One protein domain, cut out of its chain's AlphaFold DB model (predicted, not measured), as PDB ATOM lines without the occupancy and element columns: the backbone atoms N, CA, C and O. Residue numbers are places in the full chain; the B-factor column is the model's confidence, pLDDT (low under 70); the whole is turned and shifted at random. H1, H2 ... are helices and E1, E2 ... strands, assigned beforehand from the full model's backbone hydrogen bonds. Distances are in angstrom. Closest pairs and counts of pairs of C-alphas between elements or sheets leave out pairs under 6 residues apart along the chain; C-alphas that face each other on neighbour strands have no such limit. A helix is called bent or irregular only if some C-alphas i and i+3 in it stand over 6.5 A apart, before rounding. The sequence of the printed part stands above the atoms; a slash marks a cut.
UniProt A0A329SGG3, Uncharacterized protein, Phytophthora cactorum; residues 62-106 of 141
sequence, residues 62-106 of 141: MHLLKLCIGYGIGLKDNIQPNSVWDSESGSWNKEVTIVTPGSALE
ATOM      1  N   MET A  62     -10.182  19.190 -36.111       85.38
ATOM      2  CA  MET A  62      -8.735  18.960 -36.034       85.38
ATOM      3  C   MET A  62      -7.932  20.261 -36.067       85.38
ATOM      4  O   MET A  62      -6.925  20.378 -35.368       85.38
ATOM      5  N   HIS A  63      -8.366  21.239 -36.864       85.62
ATOM      6  CA  HIS A  63      -7.729  22.550 -36.893       85.62
ATOM      7  C   HIS A  63      -7.978  23.300 -35.581       85.62
ATOM      8  O   HIS A  63      -7.024  23.800 -34.989       85.62
ATOM      9  N   LEU A  64      -9.220  23.305 -35.086       86.19
ATOM     10  CA  LEU A  64      -9.554  23.884 -33.781       86.19
ATOM     11  C   LEU A  64      -8.723  23.255 -32.660       86.19
ATOM     12  O   LEU A  64      -8.099  23.970 -31.888       86.19
ATOM     13  N   LEU A  65      -8.618  21.923 -32.625       84.19
ATOM     14  CA  LEU A  65      -7.788  21.226 -31.643       84.19
ATOM     15  C   LEU A  65      -6.315  21.656 -31.724       84.19
ATOM     16  O   LEU A  65      -5.688  21.912 -30.697       84.19
ATOM     17  N   LYS A  66      -5.758  21.767 -32.935       86.12
ATOM     18  CA  LYS A  66      -4.384  22.251 -33.136       86.12
ATOM     19  C   LYS A  66      -4.205  23.676 -32.609       86.12
ATOM     20  O   LYS A  66      -3.173  23.958 -32.002       86.12
ATOM     21  N   LEU A  67      -5.180  24.558 -32.841       84.19
ATOM     22  CA  LEU A  67      -5.172  25.916 -32.302       84.19
ATOM     23  C   LEU A  67      -5.217  25.898 -30.774       84.19
ATOM     24  O   LEU A  67      -4.341  26.493 -30.159       84.19
ATOM     25  N   CYS A  68      -6.162  25.171 -30.173       82.56
ATOM     26  CA  CYS A  68      -6.295  25.058 -28.720       82.56
ATOM     27  C   CYS A  68      -5.009  24.552 -28.066       82.56
ATOM     28  O   CYS A  68      -4.584  25.110 -27.063       82.56
ATOM     29  N   ILE A  69      -4.356  23.544 -28.654       82.25
ATOM     30  CA  ILE A  69      -3.059  23.073 -28.163       82.25
ATOM     31  C   ILE A  69      -2.028  24.191 -28.288       82.25
ATOM     32  O   ILE A  69      -1.410  24.532 -27.291       82.25
ATOM     33  N   GLY A  70      -1.860  24.785 -29.475       85.06
ATOM     34  CA  GLY A  70      -0.858  25.828 -29.715       85.06
ATOM     35  C   GLY A  70      -0.985  27.024 -28.767       85.06
ATOM     36  O   GLY A  70       0.025  27.467 -28.228       85.06
ATOM     37  N   TYR A  71      -2.211  27.490 -28.522       82.75
ATOM     38  CA  TYR A  71      -2.497  28.531 -27.534       82.75
ATOM     39  C   TYR A  71      -2.264  28.034 -26.107       82.75
ATOM     40  O   TYR A  71      -1.537  28.666 -25.351       82.75
ATOM     41  N   GLY A  72      -2.812  26.870 -25.754       78.06
ATOM     42  CA  GLY A  72      -2.747  26.329 -24.397       78.06
ATOM     43  C   GLY A  72      -1.327  26.064 -23.900       78.06
ATOM     44  O   GLY A  72      -1.072  26.168 -22.706       78.06
ATOM     45  N   ILE A  73      -0.385  25.771 -24.799       83.94
ATOM     46  CA  ILE A  73       1.022  25.516 -24.446       83.94
ATOM     47  C   ILE A  73       1.931  26.719 -24.688       83.94
ATOM     48  O   ILE A  73       3.143  26.611 -24.522       83.94
ATOM     49  N   GLY A  74       1.356  27.841 -25.117       82.69
ATOM     50  CA  GLY A  74       2.089  29.069 -25.368       82.69
ATOM     51  C   GLY A  74       2.999  29.057 -26.599       82.69
ATOM     52  O   GLY A  74       3.999  29.762 -26.654       82.69
ATOM     53  N   LEU A  75       2.684  28.243 -27.608       85.00
ATOM     54  CA  LEU A  75       3.392  28.261 -28.896       85.00
ATOM     55  C   LEU A  75       2.741  29.193 -29.923       85.00
ATOM     56  O   LEU A  75       3.210  29.273 -31.062       85.00
ATOM     57  N   LYS A  76       1.632  29.848 -29.571       85.38
ATOM     58  CA  LYS A  76       0.909  30.724 -30.485       85.38
ATOM     59  C   LYS A  76       0.370  31.951 -29.768       85.38
ATOM     60  O   LYS A  76      -0.393  31.818 -28.819       85.38
ATOM     61  N   ASP A  77       0.708  33.122 -30.292       86.00
ATOM     62  CA  ASP A  77       0.090  34.384 -29.902       86.00
ATOM     63  C   ASP A  77      -1.263  34.553 -30.594       86.00
ATOM     64  O   ASP A  77      -1.453  34.184 -31.763       86.00
ATOM     65  N   ASN A  78      -2.231  35.114 -29.874       83.75
ATOM     66  CA  ASN A  78      -3.439  35.625 -30.496       83.75
ATOM     67  C   ASN A  78      -3.101  36.992 -31.084       83.75
ATOM     68  O   ASN A  78      -2.811  37.929 -30.340       83.75
ATOM     69  N   ILE A  79      -3.098  37.088 -32.409       87.81
ATOM     70  CA  ILE A  79      -2.648  38.276 -33.127       87.81
ATOM     71  C   ILE A  79      -3.770  38.862 -33.972       87.81
ATOM     72  O   ILE A  79      -4.553  38.134 -34.582       87.81
ATOM     73  N   GLN A  80      -3.800  40.185 -34.054       85.75
ATOM     74  CA  GLN A  80      -4.713  40.927 -34.905       85.75
ATOM     75  C   GLN A  80      -3.908  41.775 -35.893       85.75
ATOM     76  O   GLN A  80      -3.090  42.596 -35.471       85.75
ATOM     77  N   PRO A  81      -4.098  41.578 -37.209       87.19
ATOM     78  CA  PRO A  81      -3.501  42.443 -38.209       87.19
ATOM     79  C   PRO A  81      -4.263  43.771 -38.265       87.19
ATOM     80  O   PRO A  81      -5.474  43.790 -38.482       87.19
ATOM     81  N   ASN A  82      -3.537  44.873 -38.126       88.50
ATOM     82  CA  ASN A  82      -4.039  46.236 -38.214       88.50
ATOM     83  C   ASN A  82      -3.417  46.935 -39.429       88.50
ATOM     84  O   ASN A  82      -2.271  46.673 -39.791       88.50
ATOM     85  N   SER A  83      -4.188  47.796 -40.093       89.69
ATOM     86  CA  SER A  83      -3.675  48.632 -41.187       89.69
ATOM     87  C   SER A  83      -3.386  50.019 -40.633       89.69
ATOM     88  O   SER A  83      -4.303  50.691 -40.166       89.69
ATOM     89  N   VAL A  84      -2.121  50.425 -40.664       91.25
ATOM     90  CA  VAL A  84      -1.650  51.715 -40.153       91.25
ATOM     91  C   VAL A  84      -1.174  52.546 -41.335       91.25
ATOM     92  O   VAL A  84      -0.445  52.053 -42.196       91.25
ATOM     93  N   TRP A  85      -1.639  53.789 -41.419       91.69
ATOM     94  CA  TRP A  85      -1.188  54.710 -42.455       91.69
ATOM     95  C   TRP A  85       0.202  55.230 -42.102       91.69
ATOM     96  O   TRP A  85       0.392  55.799 -41.029       91.69
ATOM     97  N   ASP A  86       1.149  55.054 -43.016       90.62
ATOM     98  CA  ASP A  86       2.496  55.585 -42.894       90.62
ATOM     99  C   ASP A  86       2.646  56.812 -43.796       90.62
ATOM    100  O   ASP A  86       2.604  56.734 -45.028       90.62
ATOM    101  N   SER A  87       2.799  57.970 -43.156       88.44
ATOM    102  CA  SER A  87       2.943  59.257 -43.829       88.44
ATOM    103  C   SER A  87       4.283  59.431 -44.543       88.44
ATOM    104  O   SER A  87       4.348  60.255 -45.451       88.44
ATOM    105  N   GLU A  88       5.333  58.695 -44.166       89.31
ATOM    106  CA  GLU A  88       6.651  58.798 -44.809       89.31
ATOM    107  C   GLU A  88       6.696  58.011 -46.122       89.31
ATOM    108  O   GLU A  88       7.191  58.515 -47.132       89.31
ATOM    109  N   SER A  89       6.133  56.800 -46.138       85.00
ATOM    110  CA  SER A  89       6.026  55.989 -47.360       85.00
ATOM    111  C   SER A  89       4.794  56.315 -48.213       85.00
ATOM    112  O   SER A  89       4.724  55.895 -49.370       85.00
ATOM    113  N   GLY A  90       3.821  57.054 -47.666       90.75
ATOM    114  CA  GLY A  90       2.560  57.383 -48.337       90.75
ATOM    115  C   GLY A  90       1.693  56.151 -48.610       90.75
ATOM    116  O   GLY A  90       1.006  56.092 -49.632       90.75
ATOM    117  N   SER A  91       1.763  55.140 -47.742       91.31
ATOM    118  CA  SER A  91       1.123  53.843 -47.963       91.31
ATOM    119  C   SER A  91       0.530  53.241 -46.685       91.31
ATOM    120  O   SER A  91       0.864  53.631 -45.568       91.31
ATOM    121  N   TRP A  92      -0.399  52.292 -46.846       89.25
ATOM    122  CA  TRP A  92      -0.954  51.524 -45.730       89.25
ATOM    123  C   TRP A  92      -0.050  50.334 -45.414       89.25
ATOM    124  O   TRP A  92       0.039  49.389 -46.203       89.25
ATOM    125  N   ASN A  93       0.551  50.344 -44.230       88.12
ATOM    126  CA  ASN A  93       1.348  49.242 -43.718       88.12
ATOM    127  C   ASN A  93       0.475  48.279 -42.912       88.12
ATOM    128  O   ASN A  93      -0.439  48.685 -42.192       88.12
ATOM    129  N   LYS A  94       0.758  46.979 -43.028       87.81
ATOM    130  CA  LYS A  94       0.158  45.962 -42.158       87.81
ATOM    131  C   LYS A  94       1.053  45.756 -40.952       87.81
ATOM    132  O   LYS A  94       2.136  45.194 -41.086       87.81
ATOM    133  N   GLU A  95       0.560  46.143 -39.791       89.50
ATOM    134  CA  GLU A  95       1.180  45.817 -38.516       89.50
ATOM    135  C   GLU A  95       0.418  44.687 -37.837       89.50
ATOM    136  O   GLU A  95      -0.775  44.481 -38.059       89.50
ATOM    137  N   VAL A  96       1.121  43.914 -37.016       89.38
ATOM    138  CA  VAL A  96       0.531  42.810 -36.266       89.38
ATOM    139  C   VAL A  96       0.594  43.160 -34.792       89.38
ATOM    140  O   VAL A  96       1.674  43.308 -34.229       89.38
ATOM    141  N   THR A  97      -0.570  43.264 -34.163       90.31
ATOM    142  CA  THR A  97      -0.682  43.483 -32.723       90.31
ATOM    143  C   THR A  97      -0.938  42.153 -32.031       90.31
ATOM    144  O   THR A  97      -1.838  41.408 -32.420       90.31
ATOM    145  N   ILE A  98      -0.162  41.848 -30.993       87.69
ATOM    146  CA  ILE A  98      -0.450  40.721 -30.103       87.69
ATOM    147  C   ILE A  98      -1.606  41.142 -29.189       87.69
ATOM    148  O   ILE A  98      -1.452  42.024 -28.351       87.69
ATOM    149  N   VAL A  99      -2.771  40.526 -29.379       85.69
ATOM    150  CA  VAL A  99      -3.977  40.732 -28.559       85.69
ATOM    151  C   VAL A  99      -3.862  39.961 -27.251       85.69
ATOM    152  O   VAL A  99      -4.237  40.446 -26.187       85.69
ATOM    153  N   THR A 100      -3.341  38.739 -27.323       79.31
ATOM    154  CA  THR A 100      -3.077  37.910 -26.147       79.31
ATOM    155  C   THR A 100      -1.779  37.154 -26.386       79.31
ATOM    156  O   THR A 100      -1.711  36.392 -27.356       79.31
ATOM    157  N   PRO A 101      -0.751  37.357 -25.547       78.44
ATOM    158  CA  PRO A 101       0.464  36.566 -25.625       78.44
ATOM    159  C   PRO A 101       0.143  35.084 -25.449       78.44
ATOM    160  O   PRO A 101      -0.671  34.705 -24.606       78.44
ATOM    161  N   GLY A 102       0.805  34.245 -26.229       74.38
ATOM    162  CA  GLY A 102       0.815  32.805 -26.075       74.38
ATOM    163  C   GLY A 102       1.655  32.426 -24.868       74.38
ATOM    164  O   GLY A 102       2.692  31.798 -25.013       74.38
ATOM    165  N   SER A 103       1.252  32.813 -23.663       72.00
ATOM    166  CA  SER A 103       1.793  32.196 -22.457       72.00
ATOM    167  C   SER A 103       1.169  30.816 -22.289       72.00
ATOM    168  O   SER A 103      -0.024  30.643 -22.544       72.00
ATOM    169  N   ALA A 104       1.953  29.837 -21.837       72.50
ATOM    170  CA  ALA A 104       1.403  28.539 -21.474       72.50
ATOM    171  C   ALA A 104       0.318  28.725 -20.406       72.50
ATOM    172  O   ALA A 104       0.561  29.341 -19.368       72.50
ATOM    173  N   LEU A 105      -0.878  28.200 -20.670       76.25
ATOM    174  CA  LEU A 105      -1.917  28.099 -19.658       76.25
ATOM    175  C   LEU A 105      -1.453  27.081 -18.617       76.25
ATOM    176  O   LEU A 105      -0.909  26.036 -18.984       76.25
ATOM    177  N   GLU A 106      -1.700  27.347 -17.334       73.94
ATOM    178  CA  GLU A 106      -1.308  26.427 -16.253       73.94
ATOM    179  C   GLU A 106      -1.867  25.010 -16.480       73.94
ATOM    180  O   GLU A 106      -1.203  24.004 -16.229       73.94
TER     181      GLU A 106
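Overview. This is residues 62 to 106 of the 141 residues of an uncharacterized protein of Phytophthora cactorum (UniProt A0A329SGG3). A long, slender hairpin of two twisted strands, E1 and E2, makes the length of this domain, and one short helix, H1, stands crosswise at its open end, so that the two make an L. The helix meets the hairpin near one of its own ends, and the last residues, 101 to 106, run from the same open end past the end of H1 at Gly 72. The printed part has 45 residues with one named helix and two named strands, in the order H1, E1, E2 along the chain; the sheet, in the order E1 - E2, is antiparallel, and the class is mixed, helices and strands. The whole is extended, with a radius of gyration of the C-alphas of 14.8 A, and flat, spanning 43 by 22 by 11 A.

Along the chain. The sheet has two strands. E1 is residues 78 to 86, 24.2 A from first to last C-alpha, beginning at C-alpha 78 at (-3.439, 35.625, -30.496). E2 is residues 91 to 100, 27.3 A long, and ends at C-alpha 100 at (-3.077, 37.910, -26.147). The helix H1 is residues 62 to 72, 15.0 A long, and begins at C-alpha 62 at (-8.735, 18.960, -36.034).

Arrangement. E1 and E2 form a hairpin and are antiparallel, with 154 degrees between their N-to-C directions. Near the open end, the C-alphas of Asn 78 and Thr 100 face each other at 4.9 A, and near the turn those of Asp 86 and Ser 91 do so at 5.5 A. Among the backbone atoms within hydrogen-bond range across the pair are N 82 and O 95, 2.8 A apart, and N 95 and O 82, 2.9 A apart. H1 and E1 have one pair of C-alphas within 8 A, their closest, those of Tyr 71 and Asn 78 at 7.7 A, while their centres are 23.3 A apart. H1 and E2 are apart. In H1 every O i to N i+4 pair is within hydrogen-bond range, and the helix is not bent.

Size, cuts and confidence. The two C-alphas farthest apart are those of Gly 90 and Glu 106, at 44.8 A. The first and last printed C-alphas, of Met 62 and Glu 106, are 22.4 A apart. The printed part runs from 62 to 106 and has no cut. The link from H1 to E1, with 5 residues between them, is tight, and so is the link from E1 to E2, with 4. The mean pLDDT of the printed part is 84.9, and no printed residue is under 70 in this predicted model.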